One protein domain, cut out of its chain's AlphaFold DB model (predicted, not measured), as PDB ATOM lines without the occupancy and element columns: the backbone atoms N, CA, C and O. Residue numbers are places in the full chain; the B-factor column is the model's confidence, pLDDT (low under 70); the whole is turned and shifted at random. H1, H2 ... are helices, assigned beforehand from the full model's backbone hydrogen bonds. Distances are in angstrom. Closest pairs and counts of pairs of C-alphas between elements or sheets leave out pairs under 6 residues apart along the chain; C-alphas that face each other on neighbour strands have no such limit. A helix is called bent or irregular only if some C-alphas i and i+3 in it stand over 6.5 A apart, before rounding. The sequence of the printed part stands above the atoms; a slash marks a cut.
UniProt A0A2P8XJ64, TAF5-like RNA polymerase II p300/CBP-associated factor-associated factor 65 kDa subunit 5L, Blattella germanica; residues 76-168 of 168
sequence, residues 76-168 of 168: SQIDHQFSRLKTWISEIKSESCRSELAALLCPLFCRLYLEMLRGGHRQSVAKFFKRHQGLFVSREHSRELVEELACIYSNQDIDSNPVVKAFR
ATOM      1  N   SER A  76     196.910 272.196 148.683       86.94
ATOM      2  CA  SER A  76     197.070 273.271 147.701       86.94
ATOM      3  C   SER A  76     197.030 274.648 148.366       86.94
ATOM      4  O   SER A  76     197.815 275.531 148.018       86.94
ATOM      5  N   GLN A  77     196.184 274.812 149.387       88.56
ATOM      6  CA  GLN A  77     196.129 276.037 150.173       88.56
ATOM      7  C   GLN A  77     197.354 276.191 151.062       88.56
ATOM      8  O   GLN A  77     197.881 277.295 151.134       88.56
ATOM      9  N   ILE A  78     197.858 275.116 151.674       90.31
ATOM     10  CA  ILE A  78     199.094 275.174 152.472       90.31
ATOM     11  C   ILE A  78     200.248 275.754 151.638       90.31
ATOM     12  O   ILE A  78     200.882 276.732 152.037       90.31
ATOM     13  N   ASP A  79     200.468 275.208 150.443       91.44
ATOM     14  CA  ASP A  79     201.512 275.667 149.524       91.44
ATOM     15  C   ASP A  79     201.291 277.117 149.052       91.44
ATOM     16  O   ASP A  79     202.223 277.932 149.040       91.44
ATOM     17  N   HIS A  80     200.047 277.477 148.717       92.62
ATOM     18  CA  HIS A  80     199.694 278.836 148.309       92.62
ATOM     19  C   HIS A  80     199.926 279.863 149.428       92.62
ATOM     20  O   HIS A  80     200.542 280.904 149.190       92.62
ATOM     21  N   GLN A  81     199.483 279.576 150.654       92.31
ATOM     22  CA  GLN A  81     199.630 280.494 151.785       92.31
ATOM     23  C   GLN A  81     201.087 280.626 152.229       92.31
ATOM     24  O   GLN A  81     201.534 281.739 152.498       92.31
ATOM     25  N   PHE A  82     201.854 279.532 152.232       94.81
ATOM     26  CA  PHE A  82     203.290 279.592 152.500       94.81
ATOM     27  C   PHE A  82     204.017 280.461 151.460       94.81
ATOM     28  O   PHE A  82     204.827 281.319 151.814       94.81
ATOM     29  N   SER A  83     203.668 280.306 150.178       95.06
ATOM     30  CA  SER A  83     204.216 281.136 149.098       95.06
ATOM     31  C   SER A  83     203.872 282.616 149.284       95.06
ATOM     32  O   SER A  83     204.748 283.468 149.156       95.06
ATOM     33  N   ARG A  84     202.618 282.932 149.635       95.56
ATOM     34  CA  ARG A  84     202.180 284.307 149.921       95.56
ATOM     35  C   ARG A  84     202.920 284.916 151.106       95.56
ATOM     36  O   ARG A  84     203.359 286.055 151.002       95.56
ATOM     37  N   LEU A  85     203.085 284.164 152.196       95.56
ATOM     38  CA  LEU A  85     203.828 284.608 153.377       95.56
ATOM     39  C   LEU A  85     205.280 284.934 153.021       95.56
ATOM     40  O   LEU A  85     205.767 286.013 153.347       95.56
ATOM     41  N   LYS A  86     205.955 284.031 152.305       94.81
ATOM     42  CA  LYS A  86     207.323 284.239 151.821       94.81
ATOM     43  C   LYS A  86     207.436 285.515 150.978       94.81
ATOM     44  O   LYS A  86     208.335 286.317 151.220       94.81
ATOM     45  N   THR A  87     206.556 285.691 149.991       96.31
ATOM     46  CA  THR A  87     206.570 286.878 149.123       96.31
ATOM     47  C   THR A  87     206.342 288.146 149.937       96.31
ATOM     48  O   THR A  87     207.132 289.080 149.838       96.31
ATOM     49  N   TRP A  88     205.348 288.141 150.824       97.00
ATOM     50  CA  TRP A  88     205.067 289.273 151.702       97.00
ATOM     51  C   TRP A  88     206.272 289.646 152.576       97.00
ATOM     52  O   TRP A  88     206.631 290.817 152.638       97.00
ATOM     53  N   ILE A  89     206.964 288.665 153.175       95.25
ATOM     54  CA  ILE A  89     208.194 288.912 153.950       95.25
ATOM     55  C   ILE A  89     209.275 289.554 153.071       95.25
ATOM     56  O   ILE A  89     209.954 290.481 153.509       95.25
ATOM     57  N   SER A  90     209.434 289.099 151.824       93.38
ATOM     58  CA  SER A  90     210.454 289.642 150.915       93.38
ATOM     59  C   SER A  90     210.217 291.109 150.528       93.38
ATOM     60  O   SER A  90     211.184 291.836 150.293       93.38
ATOM     61  N   GLU A  91     208.956 291.551 150.534       96.44
ATOM     62  CA  GLU A  91     208.522 292.916 150.207       96.44
ATOM     63  C   GLU A  91     208.651 293.899 151.389       96.44
ATOM     64  O   GLU A  91     208.480 295.111 151.220       96.44
ATOM     65  N   ILE A  92     208.980 293.412 152.592       96.44
ATOM     66  CA  ILE A  92     209.180 294.259 153.773       96.44
ATOM     67  C   ILE A  92     210.414 295.145 153.574       96.44
ATOM     68  O   ILE A  92     211.525 294.665 153.357       96.44
ATOM     69  N   LYS A  93     210.217 296.463 153.704       95.75
ATOM     70  CA  LYS A  93     211.274 297.476 153.517       95.75
ATOM     71  C   LYS A  93     212.337 297.473 154.619       95.75
ATOM     72  O   LYS A  93     213.469 297.871 154.377       95.75
ATOM     73  N   SER A  94     211.961 297.094 155.840       96.44
ATOM     74  CA  SER A  94     212.864 297.053 156.992       96.44
ATOM     75  C   SER A  94     213.662 295.750 156.996       96.44
ATOM     76  O   SER A  94     213.082 294.676 157.145       96.44
ATOM     77  N   GLU A  95     214.988 295.847 156.875       93.62
ATOM     78  CA  GLU A  95     215.872 294.675 156.851       93.62
ATOM     79  C   GLU A  95     215.815 293.858 158.146       93.62
ATOM     80  O   GLU A  95     215.753 292.633 158.098       93.62
ATOM     81  N   SER A  96     215.805 294.522 159.305       94.06
ATOM     82  CA  SER A  96     215.761 293.844 160.606       94.06
ATOM     83  C   SER A  96     214.482 293.022 160.758       94.06
ATOM     84  O   SER A  96     214.547 291.820 161.003       94.06
ATOM     85  N   CYS A  97     213.329 293.642 160.493       94.06
ATOM     86  CA  CYS A  97     212.029 292.974 160.523       94.06
ATOM     87  C   CYS A  97     211.963 291.820 159.511       94.06
ATOM     88  O   CYS A  97     211.522 290.718 159.836       94.06
ATOM     89  N   ARG A  98     212.460 292.041 158.289       95.06
ATOM     90  CA  ARG A  98     212.512 291.005 157.255       95.06
ATOM     91  C   ARG A  98     213.359 289.810 157.684       95.06
ATOM     92  O   ARG A  98     212.928 288.677 157.495       95.06
ATOM     93  N   SER A  99     214.537 290.045 158.259       91.06
ATOM     94  CA  SER A  99     215.443 288.985 158.715       91.06
ATOM     95  C   SER A  99     214.851 288.171 159.868       91.06
ATOM     96  O   SER A  99     214.928 286.939 159.851       91.06
ATOM     97  N   GLU A 100     214.210 288.841 160.832       93.25
ATOM     98  CA  GLU A 100     213.515 288.194 161.952       93.25
ATOM     99  C   GLU A 100     212.350 287.325 161.466       93.25
ATOM    100  O   GLU A 100     212.261 286.148 161.814       93.25
ATOM    101  N   LEU A 101     211.492 287.860 160.594       93.44
ATOM    102  CA  LEU A 101     210.361 287.108 160.049       93.44
ATOM    103  C   LEU A 101     210.809 285.980 159.114       93.44
ATOM    104  O   LEU A 101     210.220 284.900 159.124       93.44
ATOM    105  N   ALA A 102     211.879 286.179 158.340       92.25
ATOM    106  CA  ALA A 102     212.454 285.130 157.506       92.25
ATOM    107  C   ALA A 102     212.979 283.950 158.341       92.25
ATOM    108  O   ALA A 102     212.906 282.808 157.886       92.25
ATOM    109  N   ALA A 103     213.446 284.188 159.574       90.25
ATOM    110  CA  ALA A 103     213.859 283.116 160.479       90.25
ATOM    111  C   ALA A 103     212.694 282.183 160.871       90.25
ATOM    112  O   ALA A 103     212.927 281.011 161.164       90.25
ATOM    113  N   LEU A 104     211.442 282.656 160.800       91.50
ATOM    114  CA  LEU A 104     210.246 281.849 161.071       91.50
ATOM    115  C   LEU A 104     209.879 280.903 159.918       91.50
ATOM    116  O   LEU A 104     209.156 279.929 160.131       91.50
ATOM    117  N   LEU A 105     210.370 281.148 158.698       92.19
ATOM    118  CA  LEU A 105     209.995 280.353 157.523       92.19
ATOM    119  C   LEU A 105     210.440 278.893 157.634       92.19
ATOM    120  O   LEU A 105     209.709 278.008 157.199       92.19
ATOM    121  N   CYS A 106     211.613 278.636 158.220       90.94
ATOM    122  CA  CYS A 106     212.149 277.285 158.383       90.94
ATOM    123  C   CYS A 106     211.298 276.432 159.343       90.94
ATOM    124  O   CYS A 106     210.749 275.428 158.888       90.94
ATOM    125  N   PRO A 107     211.080 276.820 160.617       89.81
ATOM    126  CA  PRO A 107     210.256 276.021 161.526       89.81
ATOM    127  C   PRO A 107     208.811 275.854 161.029       89.81
ATOM    128  O   PRO A 107     208.234 274.775 161.184       89.81
ATOM    129  N   LEU A 108     208.236 276.867 160.365       91.44
ATOM    130  CA  LEU A 108     206.915 276.750 159.738       91.44
ATOM    131  C   LEU A 108     206.910 275.736 158.590       91.44
ATOM    132  O   LEU A 108     206.010 274.901 158.521       91.44
ATOM    133  N   PHE A 109     207.913 275.772 157.713       92.19
ATOM    134  CA  PHE A 109     208.057 274.806 156.627       92.19
ATOM    135  C   PHE A 109     208.145 273.369 157.156       92.19
ATOM    136  O   PHE A 109     207.404 272.505 156.686       92.19
ATOM    137  N   CYS A 110     208.980 273.130 158.173       90.00
ATOM    138  CA  CYS A 110     209.118 271.825 158.821       90.00
ATOM    139  C   CYS A 110     207.777 271.338 159.386       90.00
ATOM    140  O   CYS A 110     207.361 270.202 159.148       90.00
ATOM    141  N   ARG A 111     207.059 272.215 160.098       88.75
ATOM    142  CA  ARG A 111     205.760 271.890 160.696       88.75
ATOM    143  C   ARG A 111     204.717 271.526 159.641       88.75
ATOM    144  O   ARG A 111     204.072 270.487 159.774       88.75
ATOM    145  N   LEU A 112     204.590 272.344 158.596       90.38
ATOM    146  CA  LEU A 112     203.644 272.128 157.499       90.38
ATOM    147  C   LEU A 112     203.966 270.852 156.716       90.38
ATOM    148  O   LEU A 112     203.060 270.083 156.409       90.38
ATOM    149  N   TYR A 113     205.248 270.576 156.455       90.56
ATOM    150  CA  TYR A 113     205.685 269.331 155.821       90.56
ATOM    151  C   TYR A 113     205.204 268.105 156.608       90.56
ATOM    152  O   TYR A 113     204.574 267.208 156.046       90.56
ATOM    153  N   LEU A 114     205.449 268.088 157.922       87.81
ATOM    154  CA  LEU A 114     205.066 266.978 158.797       87.81
ATOM    155  C   LEU A 114     203.545 266.835 158.928       87.81
ATOM    156  O   LEU A 114     203.039 265.721 159.051       87.81
ATOM    157  N   GLU A 115     202.806 267.941 158.919       86.25
ATOM    158  CA  GLU A 115     201.342 267.939 158.962       86.25
ATOM    159  C   GLU A 115     200.735 267.386 157.665       86.25
ATOM    160  O   GLU A 115     199.897 266.482 157.701       86.25
ATOM    161  N   MET A 116     201.242 267.827 156.512       87.94
ATOM    162  CA  MET A 116     200.848 267.296 155.206       87.94
ATOM    163  C   MET A 116     201.201 265.807 155.058       87.94
ATOM    164  O   MET A 116     200.429 265.040 154.472       87.94
ATOM    165  N   LEU A 117     202.350 265.385 155.601       87.75
ATOM    166  CA  LEU A 117     202.784 263.989 155.592       87.75
ATOM    167  C   LEU A 117     201.880 263.113 156.469       87.75
ATOM    168  O   LEU A 117     201.483 262.027 156.037       87.75
ATOM    169  N   ARG A 118     201.457 263.622 157.634       83.69
ATOM    170  CA  ARG A 118     200.446 262.983 158.495       83.69
ATOM    171  C   ARG A 118     199.091 262.838 157.819       83.69
ATOM    172  O   ARG A 118     198.454 261.800 157.973       83.69
ATOM    173  N   GLY A 119     198.693 263.825 157.017       83.62
ATOM    174  CA  GLY A 119     197.491 263.765 156.182       83.62
ATOM    175  C   GLY A 119     197.542 262.726 155.053       83.62
ATOM    176  O   GLY A 119     196.545 262.526 154.368       83.62
ATOM    177  N   GLY A 120     198.681 262.055 154.829       83.62
ATOM    178  CA  GLY A 120     198.832 261.028 153.793       83.62
ATOM    179  C   GLY A 120     199.042 261.581 152.378       83.62
ATOM    180  O   GLY A 120     199.110 260.817 151.413       83.62
ATOM    181  N   HIS A 121     199.209 262.896 152.220       83.19
ATOM    182  CA  HIS A 121     199.305 263.565 150.920       83.19
ATOM    183  C   HIS A 121     200.727 263.552 150.329       83.19
ATOM    184  O   HIS A 121     201.267 264.591 149.945       83.19
ATOM    185  N   ARG A 122     201.351 262.372 150.219       85.56
ATOM    186  CA  ARG A 122     202.776 262.216 149.850       85.56
ATOM    187  C   ARG A 122     203.198 262.956 148.575       85.56
ATOM    188  O   ARG A 122     204.258 263.573 148.542       85.56
ATOM    189  N   GLN A 123     202.373 262.927 147.529       88.62
ATOM    190  CA  GLN A 123     202.692 263.613 146.270       88.62
ATOM    191  C   GLN A 123     202.703 265.139 146.428       88.62
ATOM    192  O   GLN A 123     203.571 265.813 145.872       88.62
ATOM    193  N   SER A 124     201.758 265.690 147.194       89.88
ATOM    194  CA  SER A 124     201.707 267.123 147.493       89.88
ATOM    195  C   SER A 124     202.870 267.542 148.389       89.88
ATOM    196  O   SER A 124     203.475 268.578 148.137       89.88
ATOM    197  N   VAL A 125     203.235 266.712 149.374       90.88
ATOM    198  CA  VAL A 125     204.402 266.919 150.249       90.88
ATOM    199  C   VAL A 125     205.688 267.009 149.432       90.88
ATOM    200  O   VAL A 125     206.433 267.974 149.568       90.88
ATOM    201  N   ALA A 126     205.922 266.058 148.523       90.94
ATOM    202  CA  ALA A 126     207.111 266.062 147.672       90.94
ATOM    203  C   ALA A 126     207.178 267.308 146.768       90.94
ATOM    204  O   ALA A 126     208.243 267.905 146.602       90.94
ATOM    205  N   LYS A 127     206.036 267.738 146.207       93.19
ATOM    206  CA  LYS A 127     205.944 268.969 145.402       93.19
ATOM    207  C   LYS A 127     206.233 270.221 146.235       93.19
ATOM    208  O   LYS A 127     207.013 271.065 145.793       93.19
ATOM    209  N   PHE A 128     205.633 270.322 147.420       93.56
ATOM    210  CA  PHE A 128     205.841 271.418 148.367       93.56
ATOM    211  C   PHE A 128     207.311 271.505 148.797       93.56
ATOM    212  O   PHE A 128     207.933 272.560 148.675       93.56
ATOM    213  N   PHE A 129     207.898 270.376 149.197       92.62
ATOM    214  CA  PHE A 129     209.298 270.293 149.603       92.62
ATOM    215  C   PHE A 129     210.237 270.741 148.485       92.62
ATOM    216  O   PHE A 129     211.032 271.663 148.671       92.62
ATOM    217  N   LYS A 130     210.084 270.173 147.280       92.94
ATOM    218  CA  LYS A 130     210.934 270.507 146.130       92.94
ATOM    219  C   LYS A 130     210.865 271.991 145.759       92.94
ATOM    220  O   LYS A 130     211.873 272.551 145.332       92.94
ATOM    221  N   ARG A 131     209.693 272.617 145.906       93.75
ATOM    222  CA  ARG A 131     209.473 274.031 145.575       93.75
ATOM    223  C   ARG A 131     210.169 274.983 146.546       93.75
ATOM    224  O   ARG A 131     210.675 276.012 146.103       93.75
ATOM    225  N   HIS A 132     210.182 274.665 147.840       92.81
ATOM    226  CA  HIS A 132     210.588 275.615 148.885       92.81
ATOM    227  C   HIS A 132     211.926 275.293 149.559       92.81
ATOM    228  O   HIS A 132     212.509 276.199 150.145       92.81
ATOM    229  N   GLN A 133     212.470 274.076 149.422       89.88
ATOM    230  CA  GLN A 133     213.756 273.679 150.032       89.88
ATOM    231  C   GLN A 133     214.917 274.640 149.716       89.88
ATOM    232  O   GLN A 133     215.765 274.898 150.566       89.88
ATOM    233  N   GLY A 134     214.921 275.238 148.515       89.44
ATOM    234  CA  GLY A 134     215.964 276.167 148.070       89.44
ATOM    235  C   GLY A 134     216.081 277.435 148.923       89.44
ATOM    236  O   GLY A 134     217.102 278.110 148.877       89.44
ATOM    237  N   LEU A 135     215.061 277.752 149.728       87.44
ATOM    238  CA  LEU A 135     215.055 278.913 150.623       87.44
ATOM    239  C   LEU A 135     216.001 278.765 151.811       87.44
ATOM    240  O   LEU A 135     216.393 279.766 152.405       87.44
ATOM    241  N   PHE A 136     216.344 277.531 152.167       87.06
ATOM    242  CA  PHE A 136     217.032 277.219 153.416       87.06
ATOM    243  C   PHE A 136     218.507 276.861 153.221       87.06
ATOM    244  O   PHE A 136     219.215 276.650 154.197       87.06
ATOM    245  N   VAL A 137     218.991 276.864 151.974       80.25
ATOM    246  CA  VAL A 137     220.363 276.466 151.614       80.25
ATOM    247  C   VAL A 137     221.421 277.396 152.220       80.25
ATOM    248  O   VAL A 137     222.521 276.950 152.526       80.25
ATOM    249  N   SER A 138     221.095 278.675 152.425       77.44
ATOM    250  CA  SER A 138     222.060 279.687 152.879       77.44
ATOM    251  C   SER A 138     222.345 279.676 154.385       77.44
ATOM    252  O   SER A 138     223.293 280.326 154.815       77.44
ATOM    253  N   ARG A 139     221.519 279.010 155.204       78.38
ATOM    254  CA  ARG A 139     221.697 278.943 156.666       78.38
ATOM    255  C   ARG A 139     221.983 277.499 157.058       78.38
ATOM    256  O   ARG A 139     221.085 276.674 156.936       78.38
ATOM    257  N   GLU A 140     223.186 277.210 157.561       74.75
ATOM    258  CA  GLU A 140     223.625 275.831 157.852       74.75
ATOM    259  C   GLU A 140     222.625 275.045 158.707       74.75
ATOM    260  O   GLU A 140     222.145 274.003 158.278       74.75
ATOM    261  N   HIS A 141     222.183 275.604 159.834       78.25
ATOM    262  CA  HIS A 141     221.213 274.933 160.706       78.25
ATOM    263  C   HIS A 141     219.858 274.660 160.020       78.25
ATOM    264  O   HIS A 141     219.215 273.641 160.254       78.25
ATOM    265  N   SER A 142     219.378 275.577 159.169       81.31
ATOM    266  CA  SER A 142     218.133 275.358 158.417       81.31
ATOM    267  C   SER A 142     218.313 274.316 157.318       81.31
ATOM    268  O   SER A 142     217.368 273.602 156.997       81.31
ATOM    269  N   ARG A 143     219.513 274.229 156.745       83.38
ATOM    270  CA  ARG A 143     219.863 273.256 155.719       83.38
ATOM    271  C   ARG A 143     219.919 271.840 156.289       83.38
ATOM    272  O   ARG A 143     219.255 270.977 155.729       83.38
ATOM    273  N   GLU A 144     220.632 271.627 157.392       83.44
ATOM    274  CA  GLU A 144     220.725 270.319 158.065       83.44
ATOM    275  C   GLU A 144     219.333 269.773 158.405       83.44
ATOM    276  O   GLU A 144     218.992 268.649 158.046       83.44
ATOM    277  N   LEU A 145     218.468 270.616 158.982       82.50
ATOM    278  CA  LEU A 145     217.077 270.258 159.271       82.50
ATOM    279  C   LEU A 145     216.282 269.859 158.022       82.50
ATOM    280  O   LEU A 145     215.498 268.913 158.057       82.50
ATOM    281  N   VAL A 146     216.440 270.595 156.919       85.31
ATOM    282  CA  VAL A 146     215.731 270.313 155.661       85.31
ATOM    283  C   VAL A 146     216.253 269.033 155.006       85.31
ATOM    284  O   VAL A 146     215.458 268.283 154.442       85.31
ATOM    285  N   GLU A 147     217.551 268.756 155.106       85.69
ATOM    286  CA  GLU A 147     218.165 267.508 154.647       85.69
ATOM    287  C   GLU A 147     217.677 266.309 155.478       85.69
ATOM    288  O   GLU A 147     217.277 265.299 154.900       85.69
ATOM    289  N   GLU A 148     217.584 266.435 156.805       83.94
ATOM    290  CA  GLU A 148     216.980 265.400 157.658       83.94
ATOM    291  C   GLU A 148     215.498 265.171 157.327       83.94
ATOM    292  O   GLU A 148     215.044 264.028 157.230       83.94
ATOM    293  N   LEU A 149     214.738 266.248 157.093       84.25
ATOM    294  CA  LEU A 149     213.344 266.177 156.647       84.25
ATOM    295  C   LEU A 149     213.192 265.453 155.313       84.25
ATOM    296  O   LEU A 149     212.192 264.765 155.104       84.25
ATOM    297  N   ALA A 150     214.182 265.566 154.426       83.50
ATOM    298  CA  ALA A 150     214.186 264.858 153.156       83.50
ATOM    299  C   ALA A 150     214.224 263.336 153.335       83.50
ATOM    300  O   ALA A 150     213.863 262.630 152.403       83.50
ATOM    301  N   CYS A 151     214.631 262.809 154.491       83.25
ATOM    302  CA  CYS A 151     214.659 261.372 154.766       83.25
ATOM    303  C   CYS A 151     213.348 260.827 155.365       83.25
ATOM    304  O   CYS A 151     213.249 259.624 155.605       83.25
ATOM    305  N   ILE A 152     212.341 261.673 155.604       83.12
ATOM    306  CA  ILE A 152     211.091 261.300 156.284       83.12
ATOM    307  C   ILE A 152     209.967 261.155 155.253       83.12
ATOM    308  O   ILE A 152     209.510 262.144 154.694       83.12
ATOM    309  N   TYR A 153     209.450 259.945 155.028       79.50
ATOM    310  CA  TYR A 153     208.465 259.688 153.959       79.50
ATOM    311  C   TYR A 153     207.146 259.076 154.450       79.50
ATOM    312  O   TYR A 153     206.194 258.864 153.677       79.50
ATOM    313  N   SER A 154     207.059 258.774 155.741       80.25
ATOM    314  CA  SER A 154     205.913 258.119 156.349       80.25
ATOM    315  C   SER A 154     205.706 258.532 157.803       80.25
ATOM    316  O   SER A 154     206.602 259.044 158.467       80.25
ATOM    317  N   ASN A 155     204.511 258.245 158.323       77.94
ATOM    318  CA  ASN A 155     204.213 258.410 159.744       77.94
ATOM    319  C   ASN A 155     205.111 257.545 160.645       77.94
ATOM    320  O   ASN A 155     205.436 257.966 161.747       77.94
ATOM    321  N   GLN A 156     205.570 256.384 160.165       77.81
ATOM    322  CA  GLN A 156     206.507 255.541 160.913       77.81
ATOM    323  C   GLN A 156     207.878 256.210 161.057       77.81
ATOM    324  O   GLN A 156     208.478 256.140 162.128       77.81
ATOM    325  N   ASP A 157     208.341 256.918 160.024       79.00
ATOM    326  CA  ASP A 157     209.604 257.666 160.071       79.00
ATOM    327  C   ASP A 157     209.510 258.836 161.062       79.00
ATOM    328  O   ASP A 157     210.441 259.087 161.827       79.00
ATOM    329  N   ILE A 158     208.350 259.503 161.107       76.19
ATOM    330  CA  ILE A 158     208.047 260.564 162.080       76.19
ATOM    331  C   ILE A 158     208.116 260.026 163.518       76.19
ATOM    332  O   ILE A 158     208.679 260.678 164.396       76.19
ATOM    333  N   ASP A 159     207.554 258.843 163.768       74.38
ATOM    334  CA  ASP A 159     207.528 258.227 165.099       74.38
ATOM    335  C   ASP A 159     208.861 257.569 165.491       74.38
ATOM    336  O   ASP A 159     209.091 257.289 166.670       74.38
ATOM    337  N   SER A 160     209.758 257.340 164.534       77.00
ATOM    338  CA  SER A 160     211.073 256.734 164.774       77.00
ATOM    339  C   SER A 160     212.174 257.780 164.953       77.00
ATOM    340  O   SER A 160     213.133 257.532 165.681       77.00
ATOM    341  N   ASN A 161     212.033 258.963 164.346       74.38
ATOM    342  CA  ASN A 161     213.054 260.005 164.386       74.38
ATOM    343  C   ASN A 161     212.954 260.870 165.673       74.38
ATOM    344  O   ASN A 161     211.945 261.553 165.889       74.38
ATOM    345  N   PRO A 162     213.986 260.884 166.541       69.69
ATOM    346  CA  PRO A 162     213.969 261.628 167.803       69.69
ATOM    347  C   PRO A 162     213.973 263.155 167.621       69.69
ATOM    348  O   PRO A 162     213.368 263.855 168.431       69.69
ATOM    349  N   VAL A 163     214.584 263.678 166.553       68.44
ATOM    350  CA  VAL A 163     214.620 265.122 166.253       68.44
ATOM    351  C   VAL A 163     213.220 265.613 165.895       68.44
ATOM    352  O   VAL A 163     212.739 266.616 166.413       68.44
ATOM    353  N   VAL A 164     212.499 264.839 165.087       67.50
ATOM    354  CA  VAL A 164     211.123 265.143 164.665       67.50
ATOM    355  C   VAL A 164     210.147 265.077 165.837       67.50
ATOM    356  O   VAL A 164     209.196 265.859 165.896       67.50
ATOM    357  N   LYS A 165     210.389 264.180 166.800       66.75
ATOM    358  CA  LYS A 165     209.631 264.144 168.058       66.75
ATOM    359  C   LYS A 165     209.809 265.406 168.889       66.75
ATOM    360  O   LYS A 165     208.856 265.794 169.552       66.75
ATOM    361  N   ALA A 166     210.977 266.044 168.850       64.38
ATOM    362  CA  ALA A 166     211.213 267.296 169.565       64.38
ATOM    363  C   ALA A 166     210.447 268.490 168.957       64.38
ATOM    364  O   ALA A 166     210.200 269.468 169.653       64.38
ATOM    365  N   PHE A 167     210.022 268.400 167.689       62.00
ATOM    366  CA  PHE A 167     209.134 269.375 167.031       62.00
ATOM    367  C   PHE A 167     207.635 269.146 167.313       62.00
ATOM    368  O   PHE A 167     206.789 269.823 166.716       62.00
ATOM    369  N   ARG A 168     207.294 268.162 168.154       55.56
ATOM    370  CA  ARG A 168     205.922 267.852 168.571       55.56
ATOM    371  C   ARG A 168     205.525 268.667 169.796       55.56
ATOM    372  O   ARG A 168     204.361 269.119 169.789       55.56
TER     373      ARG A 168
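Overview. This is residues 76 to 168 of the 168 residues of the protein "TAF5-like RNA polymerase II p300/CBP-associated factor-associated factor 65 kDa subunit 5L" of Blattella germanica (UniProt A0A2P8XJ64). H1, H3, H4 and H5 form an up-and-down bundle, each running against the one before it, with H3 and H4 in the middle and H1 and H5 on either side. H2 lies at one end of the length and leads from H1 into H3; short H6 lies at the other end, with H7 next to it. The 93 printed residues hold seven named helices, H1 to H7 in order, and no named strand: all helix. The whole is compact, with a radius of gyration of the C-alphas of 13.5 A, and spans 43 by 27 by 20 A.

Arrangement. Start at H1, residues 76 to 90; its residues 86 to 90 alone touch H2, residues 95 to 103, in a hairpin, closest C-alphas Ile 89 and Arg 98, 5.8 A. Next comes the hub H3, residues 105 to 118, which only just touches H1, with 3 pairs of C-alphas within 8 A, the closest Lys 86 and Leu 105, 7.4 A. H4, residues 122 to 136, makes a hairpin with H3 at a shallow tilt of 11 degrees, closest C-alphas Met 116 and Val 125, 6.1 A. Residues 133 to 136 of H4 alone touch H5, residues 140 to 149, another hairpin, closest C-alphas Phe 136 and Arg 143, 5.4 A. H1 and H5 are apart. Residues 114 to 118 of H3 alone only just touch H6, residues 155 to 160, with 3 pairs within 8 A, at a steep tilt of 65 degrees, closest C-alphas Arg 118 and Asn 155, 6.1 A. H7, residues 162 to 166, and H5 are near each other. Each O i to N i+4 pair is within hydrogen-bond range in H1, H2, H3, H5, H6 and H7; in H4, 8 of 11.

Along the chain. Find C-alpha 76 at (197.070, 273.271, 147.701); H1 runs 21.4 A from there. H3 is 19.8 A long, H4 21.0 A and irregular, C-alphas 131 and 134 being 7.3 A apart. H7 ends at C-alpha 166, (211.213, 267.296, 169.565).

Size, cuts and confidence. The C-alphas farthest apart, Lys 93 and Gln 156, are 42.8 A apart. The printed part has no cut, and its links between helices are tight. Look for low confidence, pLDDT under 70, at residues 162 to 168.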